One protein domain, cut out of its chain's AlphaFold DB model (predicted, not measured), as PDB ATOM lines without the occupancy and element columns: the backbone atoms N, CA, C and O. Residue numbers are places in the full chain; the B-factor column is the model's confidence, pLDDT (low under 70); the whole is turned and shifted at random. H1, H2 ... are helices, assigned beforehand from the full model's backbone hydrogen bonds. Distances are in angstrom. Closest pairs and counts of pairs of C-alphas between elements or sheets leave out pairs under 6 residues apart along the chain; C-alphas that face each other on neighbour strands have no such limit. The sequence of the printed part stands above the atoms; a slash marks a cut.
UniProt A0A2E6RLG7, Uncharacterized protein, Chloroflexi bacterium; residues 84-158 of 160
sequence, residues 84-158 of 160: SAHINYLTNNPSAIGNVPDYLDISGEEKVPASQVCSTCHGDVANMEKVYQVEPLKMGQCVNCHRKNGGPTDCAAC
ATOM      1  N   SER A  84     294.536 -43.960 543.963       97.44
ATOM      2  CA  SER A  84     295.904 -44.481 543.816       97.44
ATOM      3  C   SER A  84     296.207 -45.036 542.423       97.44
ATOM      4  O   SER A  84     297.275 -44.761 541.886       97.44
ATOM      5  N   ALA A  85     295.267 -45.749 541.799       96.88
ATOM      6  CA  ALA A  85     295.438 -46.268 540.443       96.88
ATOM      7  C   ALA A  85     295.623 -45.137 539.413       96.88
ATOM      8  O   ALA A  85     296.549 -45.181 538.605       96.88
ATOM      9  N   HIS A  86     294.788 -44.100 539.484       96.56
ATOM     10  CA  HIS A  86     294.816 -42.976 538.544       96.56
ATOM     11  C   HIS A  86     296.023 -42.060 538.775       96.56
ATOM     12  O   HIS A  86     296.684 -41.654 537.824       96.56
ATOM     13  N   ILE A  87     296.352 -41.776 540.038       97.62
ATOM     14  CA  ILE A  87     297.517 -40.959 540.399       97.62
ATOM     15  C   ILE A  87     298.806 -41.652 539.968       97.62
ATOM     16  O   ILE A  87     299.662 -41.007 539.367       97.62
ATOM     17  N   ASN A  88     298.935 -42.960 540.208       97.06
ATOM     18  CA  ASN A  88     300.106 -43.719 539.773       97.06
ATOM     19  C   ASN A  88     300.218 -43.760 538.246       97.06
ATOM     20  O   ASN A  88     301.323 -43.636 537.725       97.06
ATOM     21  N   TYR A  89     299.102 -43.897 537.525       97.75
ATOM     22  CA  TYR A  89     299.116 -43.833 536.067       97.75
ATOM     23  C   TYR A  89     299.646 -42.479 535.571       97.75
ATOM     24  O   TYR A  89     300.635 -42.454 534.845       97.75
ATOM     25  N   LEU A  90     299.060 -41.363 536.020       97.06
ATOM     26  CA  LEU A  90     299.445 -40.018 535.572       97.06
ATOM     27  C   LEU A  90     300.880 -39.645 535.965       97.06
ATOM     28  O   LEU A  90     301.605 -39.070 535.163       97.06
ATOM     29  N   THR A  91     301.314 -40.039 537.167       97.12
ATOM     30  CA  THR A  91     302.693 -39.842 537.658       97.12
ATOM     31  C   THR A  91     303.713 -40.404 536.666       97.12
ATOM     32  O   THR A  91     304.739 -39.777 536.435       97.12
ATOM     33  N   ASN A  92     303.436 -41.571 536.071       97.25
ATOM     34  CA  ASN A  92     304.341 -42.250 535.135       97.25
ATOM     35  C   ASN A  92     303.996 -41.997 533.655       97.25
ATOM     36  O   ASN A  92     304.612 -42.599 532.783       97.25
ATOM     37  N   ASN A  93     302.987 -41.170 533.363       96.81
ATOM     38  CA  ASN A  93     302.588 -40.825 531.998       96.81
ATOM     39  C   ASN A  93     302.260 -39.323 531.917       96.81
ATOM     40  O   ASN A  93     301.088 -38.970 531.754       96.81
ATOM     41  N   PRO A  94     303.257 -38.421 532.027       95.81
ATOM     42  CA  PRO A  94     302.993 -36.981 532.075       95.81
ATOM     43  C   PRO A  94     302.269 -36.437 530.835       95.81
ATOM     44  O   PRO A  94     301.482 -35.503 530.934       95.81
ATOM     45  N   SER A  95     302.428 -37.090 529.679       93.31
ATOM     46  CA  SER A  95     301.700 -36.771 528.440       93.31
ATOM     47  C   SER A  95     300.177 -36.971 528.520       93.31
ATOM     48  O   SER A  95     299.443 -36.447 527.679       93.31
ATOM     49  N   ALA A  96     299.688 -37.722 529.511       94.69
ATOM     50  CA  ALA A  96     298.264 -37.929 529.763       94.69
ATOM     51  C   ALA A  96     297.665 -36.895 530.736       94.69
ATOM     52  O   ALA A  96     296.447 -36.887 530.930       94.69
ATOM     53  N   ILE A  97     298.492 -36.039 531.345       94.94
ATOM     54  CA  ILE A  97     298.049 -35.002 532.278       94.94
ATOM     55  C   ILE A  97     297.372 -33.884 531.482       94.94
ATOM     56  O   ILE A  97     297.931 -33.330 530.537       94.94
ATOM     57  N   GLY A  98     296.132 -33.579 531.854       92.12
ATOM     58  CA  GLY A  98     295.343 -32.493 531.278       92.12
ATOM     59  C   GLY A  98     295.296 -31.287 532.210       92.12
ATOM     60  O   GLY A  98     295.667 -31.390 533.378       92.12
ATOM     61  N   ASN A  99     294.788 -30.157 531.710       92.38
ATOM     62  CA  ASN A  99     294.561 -28.950 532.515       92.38
ATOM     63  C   ASN A  99     295.810 -28.536 533.321       92.38
ATOM     64  O   ASN A  99     295.709 -28.173 534.491       92.38
ATOM     65  N   VAL A 100     296.999 -28.687 532.731       93.50
ATOM     66  CA  VAL A 100     298.265 -28.309 533.365       93.50
ATOM     67  C   VAL A 100     298.260 -26.786 533.534       93.50
ATOM     68  O   VAL A 100     298.095 -26.096 532.529       93.50
ATOM     69  N   PRO A 101     298.376 -26.249 534.760       92.50
ATOM     70  CA  PRO A 101     298.415 -24.806 534.966       92.50
ATOM     71  C   PRO A 101     299.647 -24.177 534.310       92.50
ATOM     72  O   PRO A 101     300.714 -24.785 534.311       92.50
ATOM     73  N   ASP A 102     299.539 -22.930 533.847       92.69
ATOM     74  CA  ASP A 102     300.614 -22.232 533.117       92.69
ATOM     75  C   ASP A 102     301.922 -22.079 533.920       92.69
ATOM     76  O   ASP A 102     302.993 -21.879 533.354       92.69
ATOM     77  N   TYR A 103     301.847 -22.170 535.251       90.94
ATOM     78  CA  TYR A 103     303.008 -22.098 536.141       90.94
ATOM     79  C   TYR A 103     303.722 -23.446 536.341       90.94
ATOM     80  O   TYR A 103     304.740 -23.497 537.034       90.94
ATOM     81  N   LEU A 104     303.176 -24.541 535.811       90.94
ATOM     82  CA  LEU A 104     303.685 -25.893 535.996       90.94
ATOM     83  C   LEU A 104     304.229 -26.431 534.667       90.94
ATOM     84  O   LEU A 104     303.468 -26.836 533.793       90.94
ATOM     85  N   ASP A 105     305.554 -26.479 534.538       92.06
ATOM     86  CA  ASP A 105     306.214 -27.124 533.402       92.06
ATOM     87  C   ASP A 105     306.478 -28.603 533.713       92.06
ATOM     88  O   ASP A 105     307.192 -28.938 534.656       92.06
ATOM     89  N   ILE A 106     305.863 -29.478 532.920       92.25
ATOM     90  CA  ILE A 106     306.069 -30.935 532.938       92.25
ATOM     91  C   ILE A 106     306.538 -31.446 531.569       92.25
ATOM     92  O   ILE A 106     306.470 -32.643 531.279       92.25
ATOM     93  N   SER A 107     306.923 -30.536 530.674       89.50
ATOM     94  CA  SER A 107     307.279 -30.882 529.306       89.50
ATOM     95  C   SER A 107     308.593 -31.661 529.270       89.50
ATOM     96  O   SER A 107     309.583 -31.301 529.897       89.50
ATOM     97  N   GLY A 108     308.596 -32.782 528.546       90.00
ATOM     98  CA  GLY A 108     309.772 -33.652 528.452       90.00
ATOM     99  C   GLY A 108     310.044 -34.515 529.688       90.00
ATOM    100  O   GLY A 108     310.977 -35.312 529.651       90.00
ATOM    101  N   GLU A 109     309.227 -34.421 530.740       94.12
ATOM    102  CA  GLU A 109     309.365 -35.275 531.917       94.12
ATOM    103  C   GLU A 109     308.867 -36.696 531.631       94.12
ATOM    104  O   GLU A 109     307.758 -36.911 531.138       94.12
ATOM    105  N   GLU A 110     309.674 -37.691 531.994       93.94
ATOM    106  CA  GLU A 110     309.263 -39.100 531.957       93.94
ATOM    107  C   GLU A 110     308.363 -39.453 533.148       93.94
ATOM    108  O   GLU A 110     307.527 -40.355 533.076       93.94
ATOM    109  N   LYS A 111     308.530 -38.734 534.265       96.81
ATOM    110  CA  LYS A 111     307.798 -38.962 535.507       96.81
ATOM    111  C   LYS A 111     307.668 -37.672 536.302       96.81
ATOM    112  O   LYS A 111     308.658 -36.990 536.529       96.81
ATOM    113  N   VAL A 112     306.477 -37.405 536.827       96.38
ATOM    114  CA  VAL A 112     306.216 -36.232 537.675       96.38
ATOM    115  C   VAL A 112     305.747 -36.636 539.073       96.38
ATOM    116  O   VAL A 112     305.167 -37.709 539.237       96.38
ATOM    117  N   PRO A 113     305.966 -35.812 540.110       95.69
ATOM    118  CA  PRO A 113     305.401 -36.034 541.437       95.69
ATOM    119  C   PRO A 113     303.867 -36.128 541.432       95.69
ATOM    120  O   PRO A 113     303.184 -35.427 540.691       95.69
ATOM    121  N   ALA A 114     303.308 -36.922 542.349       95.19
ATOM    122  CA  ALA A 114     301.857 -37.105 542.483       95.19
ATOM    123  C   ALA A 114     301.079 -35.791 542.695       95.19
ATOM    124  O   ALA A 114     299.912 -35.695 542.325       95.19
ATOM    125  N   SER A 115     301.705 -34.776 543.288       93.38
ATOM    126  CA  SER A 115     301.100 -33.461 543.497       93.38
ATOM    127  C   SER A 115     300.910 -32.639 542.231       93.38
ATOM    128  O   SER A 115     300.103 -31.715 542.231       93.38
ATOM    129  N   GLN A 116     301.611 -32.980 541.152       94.75
ATOM    130  CA  GLN A 116     301.559 -32.256 539.885       94.75
ATOM    131  C   GLN A 116     300.496 -32.808 538.926       94.75
ATOM    132  O   GLN A 116     300.264 -32.235 537.868       94.75
ATOM    133  N   VAL A 117     299.814 -33.901 539.285       95.88
ATOM    134  CA  VAL A 117     298.875 -34.584 538.375       95.88
ATOM    135  C   VAL A 117     297.404 -34.226 538.614       95.88
ATOM    136  O   VAL A 117     296.530 -34.601 537.830       95.88
ATOM    137  N   CYS A 118     297.108 -33.530 539.717       94.81
ATOM    138  CA  CYS A 118     295.749 -33.355 540.233       94.81
ATOM    139  C   CYS A 118     294.855 -32.494 539.329       94.81
ATOM    140  O   CYS A 118     293.637 -32.700 539.295       94.81
ATOM    141  N   SER A 119     295.451 -31.550 538.597       94.00
ATOM    142  CA  SER A 119     294.715 -30.586 537.779       94.00
ATOM    143  C   SER A 119     293.965 -31.240 536.621       94.00
ATOM    144  O   SER A 119     292.884 -30.773 536.268       94.00
ATOM    145  N   THR A 120     294.436 -32.396 536.143       94.00
ATOM    146  CA  THR A 120     293.746 -33.222 535.136       94.00
ATOM    147  C   THR A 120     292.261 -33.403 535.444       94.00
ATOM    148  O   THR A 120     291.440 -33.319 534.537       94.00
ATOM    149  N   CYS A 121     291.905 -33.607 536.718       92.44
ATOM    150  CA  CYS A 121     290.520 -33.838 537.139       92.44
ATOM    151  C   CYS A 121     289.913 -32.670 537.927       92.44
ATOM    152  O   CYS A 121     288.701 -32.467 537.880       92.44
ATOM    153  N   HIS A 122     290.726 -31.940 538.696       93.94
ATOM    154  CA  HIS A 122     290.249 -30.904 539.620       93.94
ATOM    155  C   HIS A 122     290.496 -29.474 539.131       93.94
ATOM    156  O   HIS A 122     290.039 -28.536 539.779       93.94
ATOM    157  N   GLY A 123     291.182 -29.306 537.997       93.44
ATOM    158  CA  GLY A 123     291.593 -28.007 537.474       93.44
ATOM    159  C   GLY A 123     292.660 -27.343 538.333       93.44
ATOM    160  O   GLY A 123     293.282 -27.966 539.197       93.44
ATOM    161  N   ASP A 124     292.862 -26.054 538.096       94.31
ATOM    162  CA  ASP A 124     293.818 -25.246 538.844       94.31
ATOM    163  C   ASP A 124     293.247 -24.822 540.206       94.31
ATOM    164  O   ASP A 124     292.829 -23.685 540.415       94.31
ATOM    165  N   VAL A 125     293.202 -25.774 541.143       94.12
ATOM    166  CA  VAL A 125     292.704 -25.552 542.511       94.12
ATOM    167  C   VAL A 125     293.519 -24.488 543.251       94.12
ATOM    168  O   VAL A 125     292.971 -23.812 544.117       94.12
ATOM    169  N   ALA A 126     294.804 -24.316 542.922       92.50
ATOM    170  CA  ALA A 126     295.666 -23.345 543.592       92.50
ATOM    171  C   ALA A 126     295.214 -21.899 543.343       92.50
ATOM    172  O   ALA A 126     295.363 -21.063 544.232       92.50
ATOM    173  N   ASN A 127     294.614 -21.631 542.180       93.12
ATOM    174  CA  ASN A 127     294.070 -20.324 541.811       93.12
ATOM    175  C   ASN A 127     292.547 -20.202 542.022       93.12
ATOM    176  O   ASN A 127     291.937 -19.218 541.603       93.12
ATOM    177  N   MET A 128     291.904 -21.171 542.685       94.25
ATOM    178  CA  MET A 128     290.489 -21.073 543.050       94.25
ATOM    179  C   MET A 128     290.318 -20.365 544.396       94.25
ATOM    180  O   MET A 128     290.763 -20.866 545.422       94.25
ATOM    181  N   GLU A 129     289.557 -19.268 544.425       93.38
ATOM    182  CA  GLU A 129     289.107 -18.657 545.689       93.38
ATOM    183  C   GLU A 129     288.225 -19.629 546.493       93.38
ATOM    184  O   GLU A 129     288.329 -19.759 547.712       93.38
ATOM    185  N   LYS A 130     287.365 -20.368 545.788       92.44
ATOM    186  CA  LYS A 130     286.529 -21.426 546.344       92.44
ATOM    187  C   LYS A 130     286.509 -22.599 545.388       92.44
ATOM    188  O   LYS A 130     286.250 -22.417 544.204       92.44
ATOM    189  N   VAL A 131     286.714 -23.806 545.908       93.44
ATOM    190  CA  VAL A 131     286.725 -25.016 545.079       93.44
ATOM    191  C   VAL A 131     285.368 -25.213 544.400       93.44
ATOM    192  O   VAL A 131     284.323 -25.238 545.061       93.44
ATOM    193  N   TYR A 132     285.398 -25.403 543.086       93.62
ATOM    194  CA  TYR A 132     284.252 -25.768 542.263       93.62
ATOM    195  C   TYR A 132     284.619 -26.924 541.328       93.62
ATOM    196  O   TYR A 132     285.773 -27.340 541.237       93.62
ATOM    197  N   GLN A 133     283.610 -27.500 540.686       92.19
ATOM    198  CA  GLN A 133     283.796 -28.614 539.769       92.19
ATOM    199  C   GLN A 133     284.052 -28.075 538.357       92.19
ATOM    200  O   GLN A 133     283.151 -27.489 537.761       92.19
ATOM    201  N   VAL A 134     285.263 -28.277 537.834       90.06
ATOM    202  CA  VAL A 134     285.623 -27.955 536.438       90.06
ATOM    203  C   VAL A 134     285.212 -29.065 535.474       90.06
ATOM    204  O   VAL A 134     284.597 -28.799 534.448       90.06
ATOM    205  N   GLU A 135     285.492 -30.320 535.831       84.50
ATOM    206  CA  GLU A 135     285.148 -31.483 535.019       84.50
ATOM    207  C   GLU A 135     283.863 -32.131 535.533       84.50
ATOM    208  O   GLU A 135     283.754 -32.414 536.727       84.50
ATOM    209  N   PRO A 136     282.886 -32.472 534.676       84.88
ATOM    210  CA  PRO A 136     281.602 -33.005 535.126       84.88
ATOM    211  C   PRO A 136     281.697 -34.446 535.671       84.88
ATOM    212  O   PRO A 136     280.713 -34.939 536.231       84.88
ATOM    213  N   LEU A 137     282.854 -35.115 535.514       87.31
ATOM    214  CA  LEU A 137     283.156 -36.484 535.975       87.31
ATOM    215  C   LEU A 137     282.038 -37.488 535.649       87.31
ATOM    216  O   LEU A 137     281.631 -38.314 536.466       87.31
ATOM    217  N   LYS A 138     281.494 -37.377 534.434       90.75
ATOM    218  CA  LYS A 138     280.498 -38.307 533.893       90.75
ATOM    219  C   LYS A 138     281.197 -39.443 533.160       90.75
ATOM    220  O   LYS A 138     282.322 -39.278 532.698       90.75
ATOM    221  N   MET A 139     280.483 -40.552 532.970       92.88
ATOM    222  CA  MET A 139     280.987 -41.749 532.284       92.88
ATOM    223  C   MET A 139     281.746 -41.430 530.986       92.88
ATOM    224  O   MET A 139     282.818 -41.981 530.762       92.88
ATOM    225  N   GLY A 140     281.235 -40.508 530.160       92.44
ATOM    226  CA  GLY A 140     281.891 -40.110 528.913       92.44
ATOM    227  C   GLY A 140     283.324 -39.603 529.107       92.44
ATOM    228  O   GLY A 140     284.203 -40.002 528.354       92.44
ATOM    229  N   GLN A 141     283.586 -38.802 530.143       91.75
ATOM    230  CA  GLN A 141     284.935 -38.307 530.451       91.75
ATOM    231  C   GLN A 141     285.873 -39.456 530.841       91.75
ATOM    232  O   GLN A 141     286.970 -39.575 530.295       91.75
ATOM    233  N   CYS A 142     285.412 -40.354 531.717       93.38
ATOM    234  CA  CYS A 142     286.185 -41.516 532.157       93.38
ATOM    235  C   CYS A 142     286.551 -42.418 530.970       93.38
ATOM    236  O   CYS A 142     287.722 -42.710 530.732       93.38
ATOM    237  N   VAL A 143     285.547 -42.812 530.183       95.75
ATOM    238  CA  VAL A 143     285.723 -43.742 529.064       95.75
ATOM    239  C   VAL A 143     286.553 -43.110 527.946       95.75
ATOM    240  O   VAL A 143     287.396 -43.792 527.370       95.75
ATOM    241  N   ASN A 144     286.372 -41.824 527.639       94.88
ATOM    242  CA  ASN A 144     287.166 -41.154 526.606       94.88
ATOM    243  C   ASN A 144     288.642 -41.053 527.004       94.88
ATOM    244  O   ASN A 144     289.509 -41.363 526.187       94.88
ATOM    245  N   CYS A 145     288.927 -40.693 528.259       95.38
ATOM    246  CA  CYS A 145     290.291 -40.692 528.775       95.38
ATOM    247  C   CYS A 145     290.898 -42.102 528.716       95.38
ATOM    248  O   CYS A 145     291.987 -42.276 528.175       95.38
ATOM    249  N   HIS A 146     290.171 -43.126 529.171       96.81
ATOM    250  CA  HIS A 146     290.642 -44.513 529.118       96.81
ATOM    251  C   HIS A 146     290.883 -44.995 527.679       96.81
ATOM    252  O   HIS A 146     291.922 -45.588 527.419       96.81
ATOM    253  N   ARG A 147     290.003 -44.683 526.716       97.25
ATOM    254  CA  ARG A 147     290.204 -45.023 525.292       97.25
ATOM    255  C   ARG A 147     291.470 -44.398 524.713       97.25
ATOM    256  O   ARG A 147     292.187 -45.069 523.980       97.25
ATOM    257  N   LYS A 148     291.748 -43.133 525.043       96.81
ATOM    258  CA  LYS A 148     292.949 -42.422 524.577       96.81
ATOM    259  C   LYS A 148     294.238 -43.017 525.156       96.81
ATOM    260  O   LYS A 148     295.271 -42.984 524.501       96.81
ATOM    261  N   ASN A 149     294.156 -43.554 526.370       96.31
ATOM    262  CA  ASN A 149     295.306 -43.876 527.214       96.31
ATOM    263  C   ASN A 149     295.463 -45.381 527.516       96.31
ATOM    264  O   ASN A 149     296.288 -45.763 528.342       96.31
ATOM    265  N   GLY A 150     294.668 -46.246 526.874       95.44
ATOM    266  CA  GLY A 150     294.720 -47.702 527.067       95.44
ATOM    267  C   GLY A 150     294.156 -48.200 528.407       95.44
ATOM    268  O   GLY A 150     294.508 -49.286 528.856       95.44
ATOM    269  N   GLY A 151     293.299 -47.415 529.063       95.12
ATOM    270  CA  GLY A 151     292.613 -47.802 530.297       95.12
ATOM    271  C   GLY A 151     291.439 -48.771 530.065       95.12
ATOM    272  O   GLY A 151     290.948 -48.907 528.941       95.12
ATOM    273  N   PRO A 152     290.935 -49.431 531.125       95.25
ATOM    274  CA  PRO A 152     289.808 -50.351 531.018       95.25
ATOM    275  C   PRO A 152     288.525 -49.609 530.631       95.25
ATOM    276  O   PRO A 152     288.202 -48.566 531.193       95.25
ATOM    277  N   THR A 153     287.768 -50.154 529.685       95.56
ATOM    278  CA  THR A 153     286.489 -49.569 529.230       95.56
ATOM    279  C   THR A 153     285.302 -50.509 529.420       95.56
ATOM    280  O   THR A 153     284.178 -50.158 529.063       95.56
ATOM    281  N   ASP A 154     285.550 -51.679 530.009       94.38
ATOM    282  CA  ASP A 154     284.514 -52.625 530.395       94.38
ATOM    283  C   ASP A 154     283.634 -52.053 531.517       94.38
ATOM    284  O   ASP A 154     284.120 -51.377 532.429       94.38
ATOM    285  N   CYS A 155     282.331 -52.329 531.459       93.50
ATOM    286  CA  CYS A 155     281.366 -51.792 532.412       93.50
ATOM    287  C   CYS A 155     281.672 -52.227 533.853       93.50
ATOM    288  O   CYS A 155     281.615 -51.395 534.761       93.50
ATOM    289  N   ALA A 156     282.049 -53.493 534.062       94.56
ATOM    290  CA  ALA A 156     282.315 -54.057 535.384       94.56
ATOM    291  C   ALA A 156     283.647 -53.573 535.986       94.56
ATOM    292  O   ALA A 156     283.895 -53.744 537.178       94.56
ATOM    293  N   ALA A 157     284.510 -52.927 535.194       92.62
ATOM    294  CA  ALA A 157     285.719 -52.295 535.719       92.62
ATOM    295  C   ALA A 157     285.407 -51.040 536.556       92.62
ATOM    296  O   ALA A 157     286.168 -50.694 537.464       92.62
ATOM    297  N   CYS A 158     284.297 -50.363 536.251       91.88
ATOM    298  CA  CYS A 158     283.895 -49.105 536.882       91.88
ATOM    299  C   CYS A 158     282.645 -49.246 537.750       91.88
ATOM    300  O   CYS A 158     282.423 -48.410 538.624       91.88
TER     301      CYS A 158
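This is residues 84 to 158 of the 160 residues of an uncharacterized protein of Chloroflexi bacterium (UniProt A0A2E6RLG7). The domain has little regular structure: two wide loops, residues 92 to 118 and 123 to 138, swing out towards one end, the longest helix H3 and then H4 lie towards the other, and H1 and H2 lie between. The printed part has 75 residues with four named helices, H1 to H4, and no named strand; its class is all helix, with 27 residues in named elements. It is compact, with a radius of gyration of the C-alphas of 13.0 A, and spans 37 by 31 by 19 A.

H3, residues 139 to 149, is apart from H4, residues 155 to 158, from H2, residues 119 to 122, and from H1, residues 84 to 91. H1, H2 and H4 are also apart from each other. In H1 and H3 every O i to N i+4 pair is within hydrogen-bond range; H2 and H4 are too short for such a pair.

H3 is 15.3 A long from C-alpha 139 at (280.987, -41.749, 532.284). H4, 5.8 A, ends at C-alpha 158, (283.895, -49.105, 536.882). H2 measures 4.8 A. H1, 10.3 A, begins at C-alpha 84, (295.904, -44.481, 543.816).

The C-alphas farthest apart, of Tyr 103 and Ala 156, are 38.1 A apart. The links H1 to H2 and H2 to H3 are long; H3 to H4 is tight. The printed part has no cut, and no printed residue is under pLDDT 70.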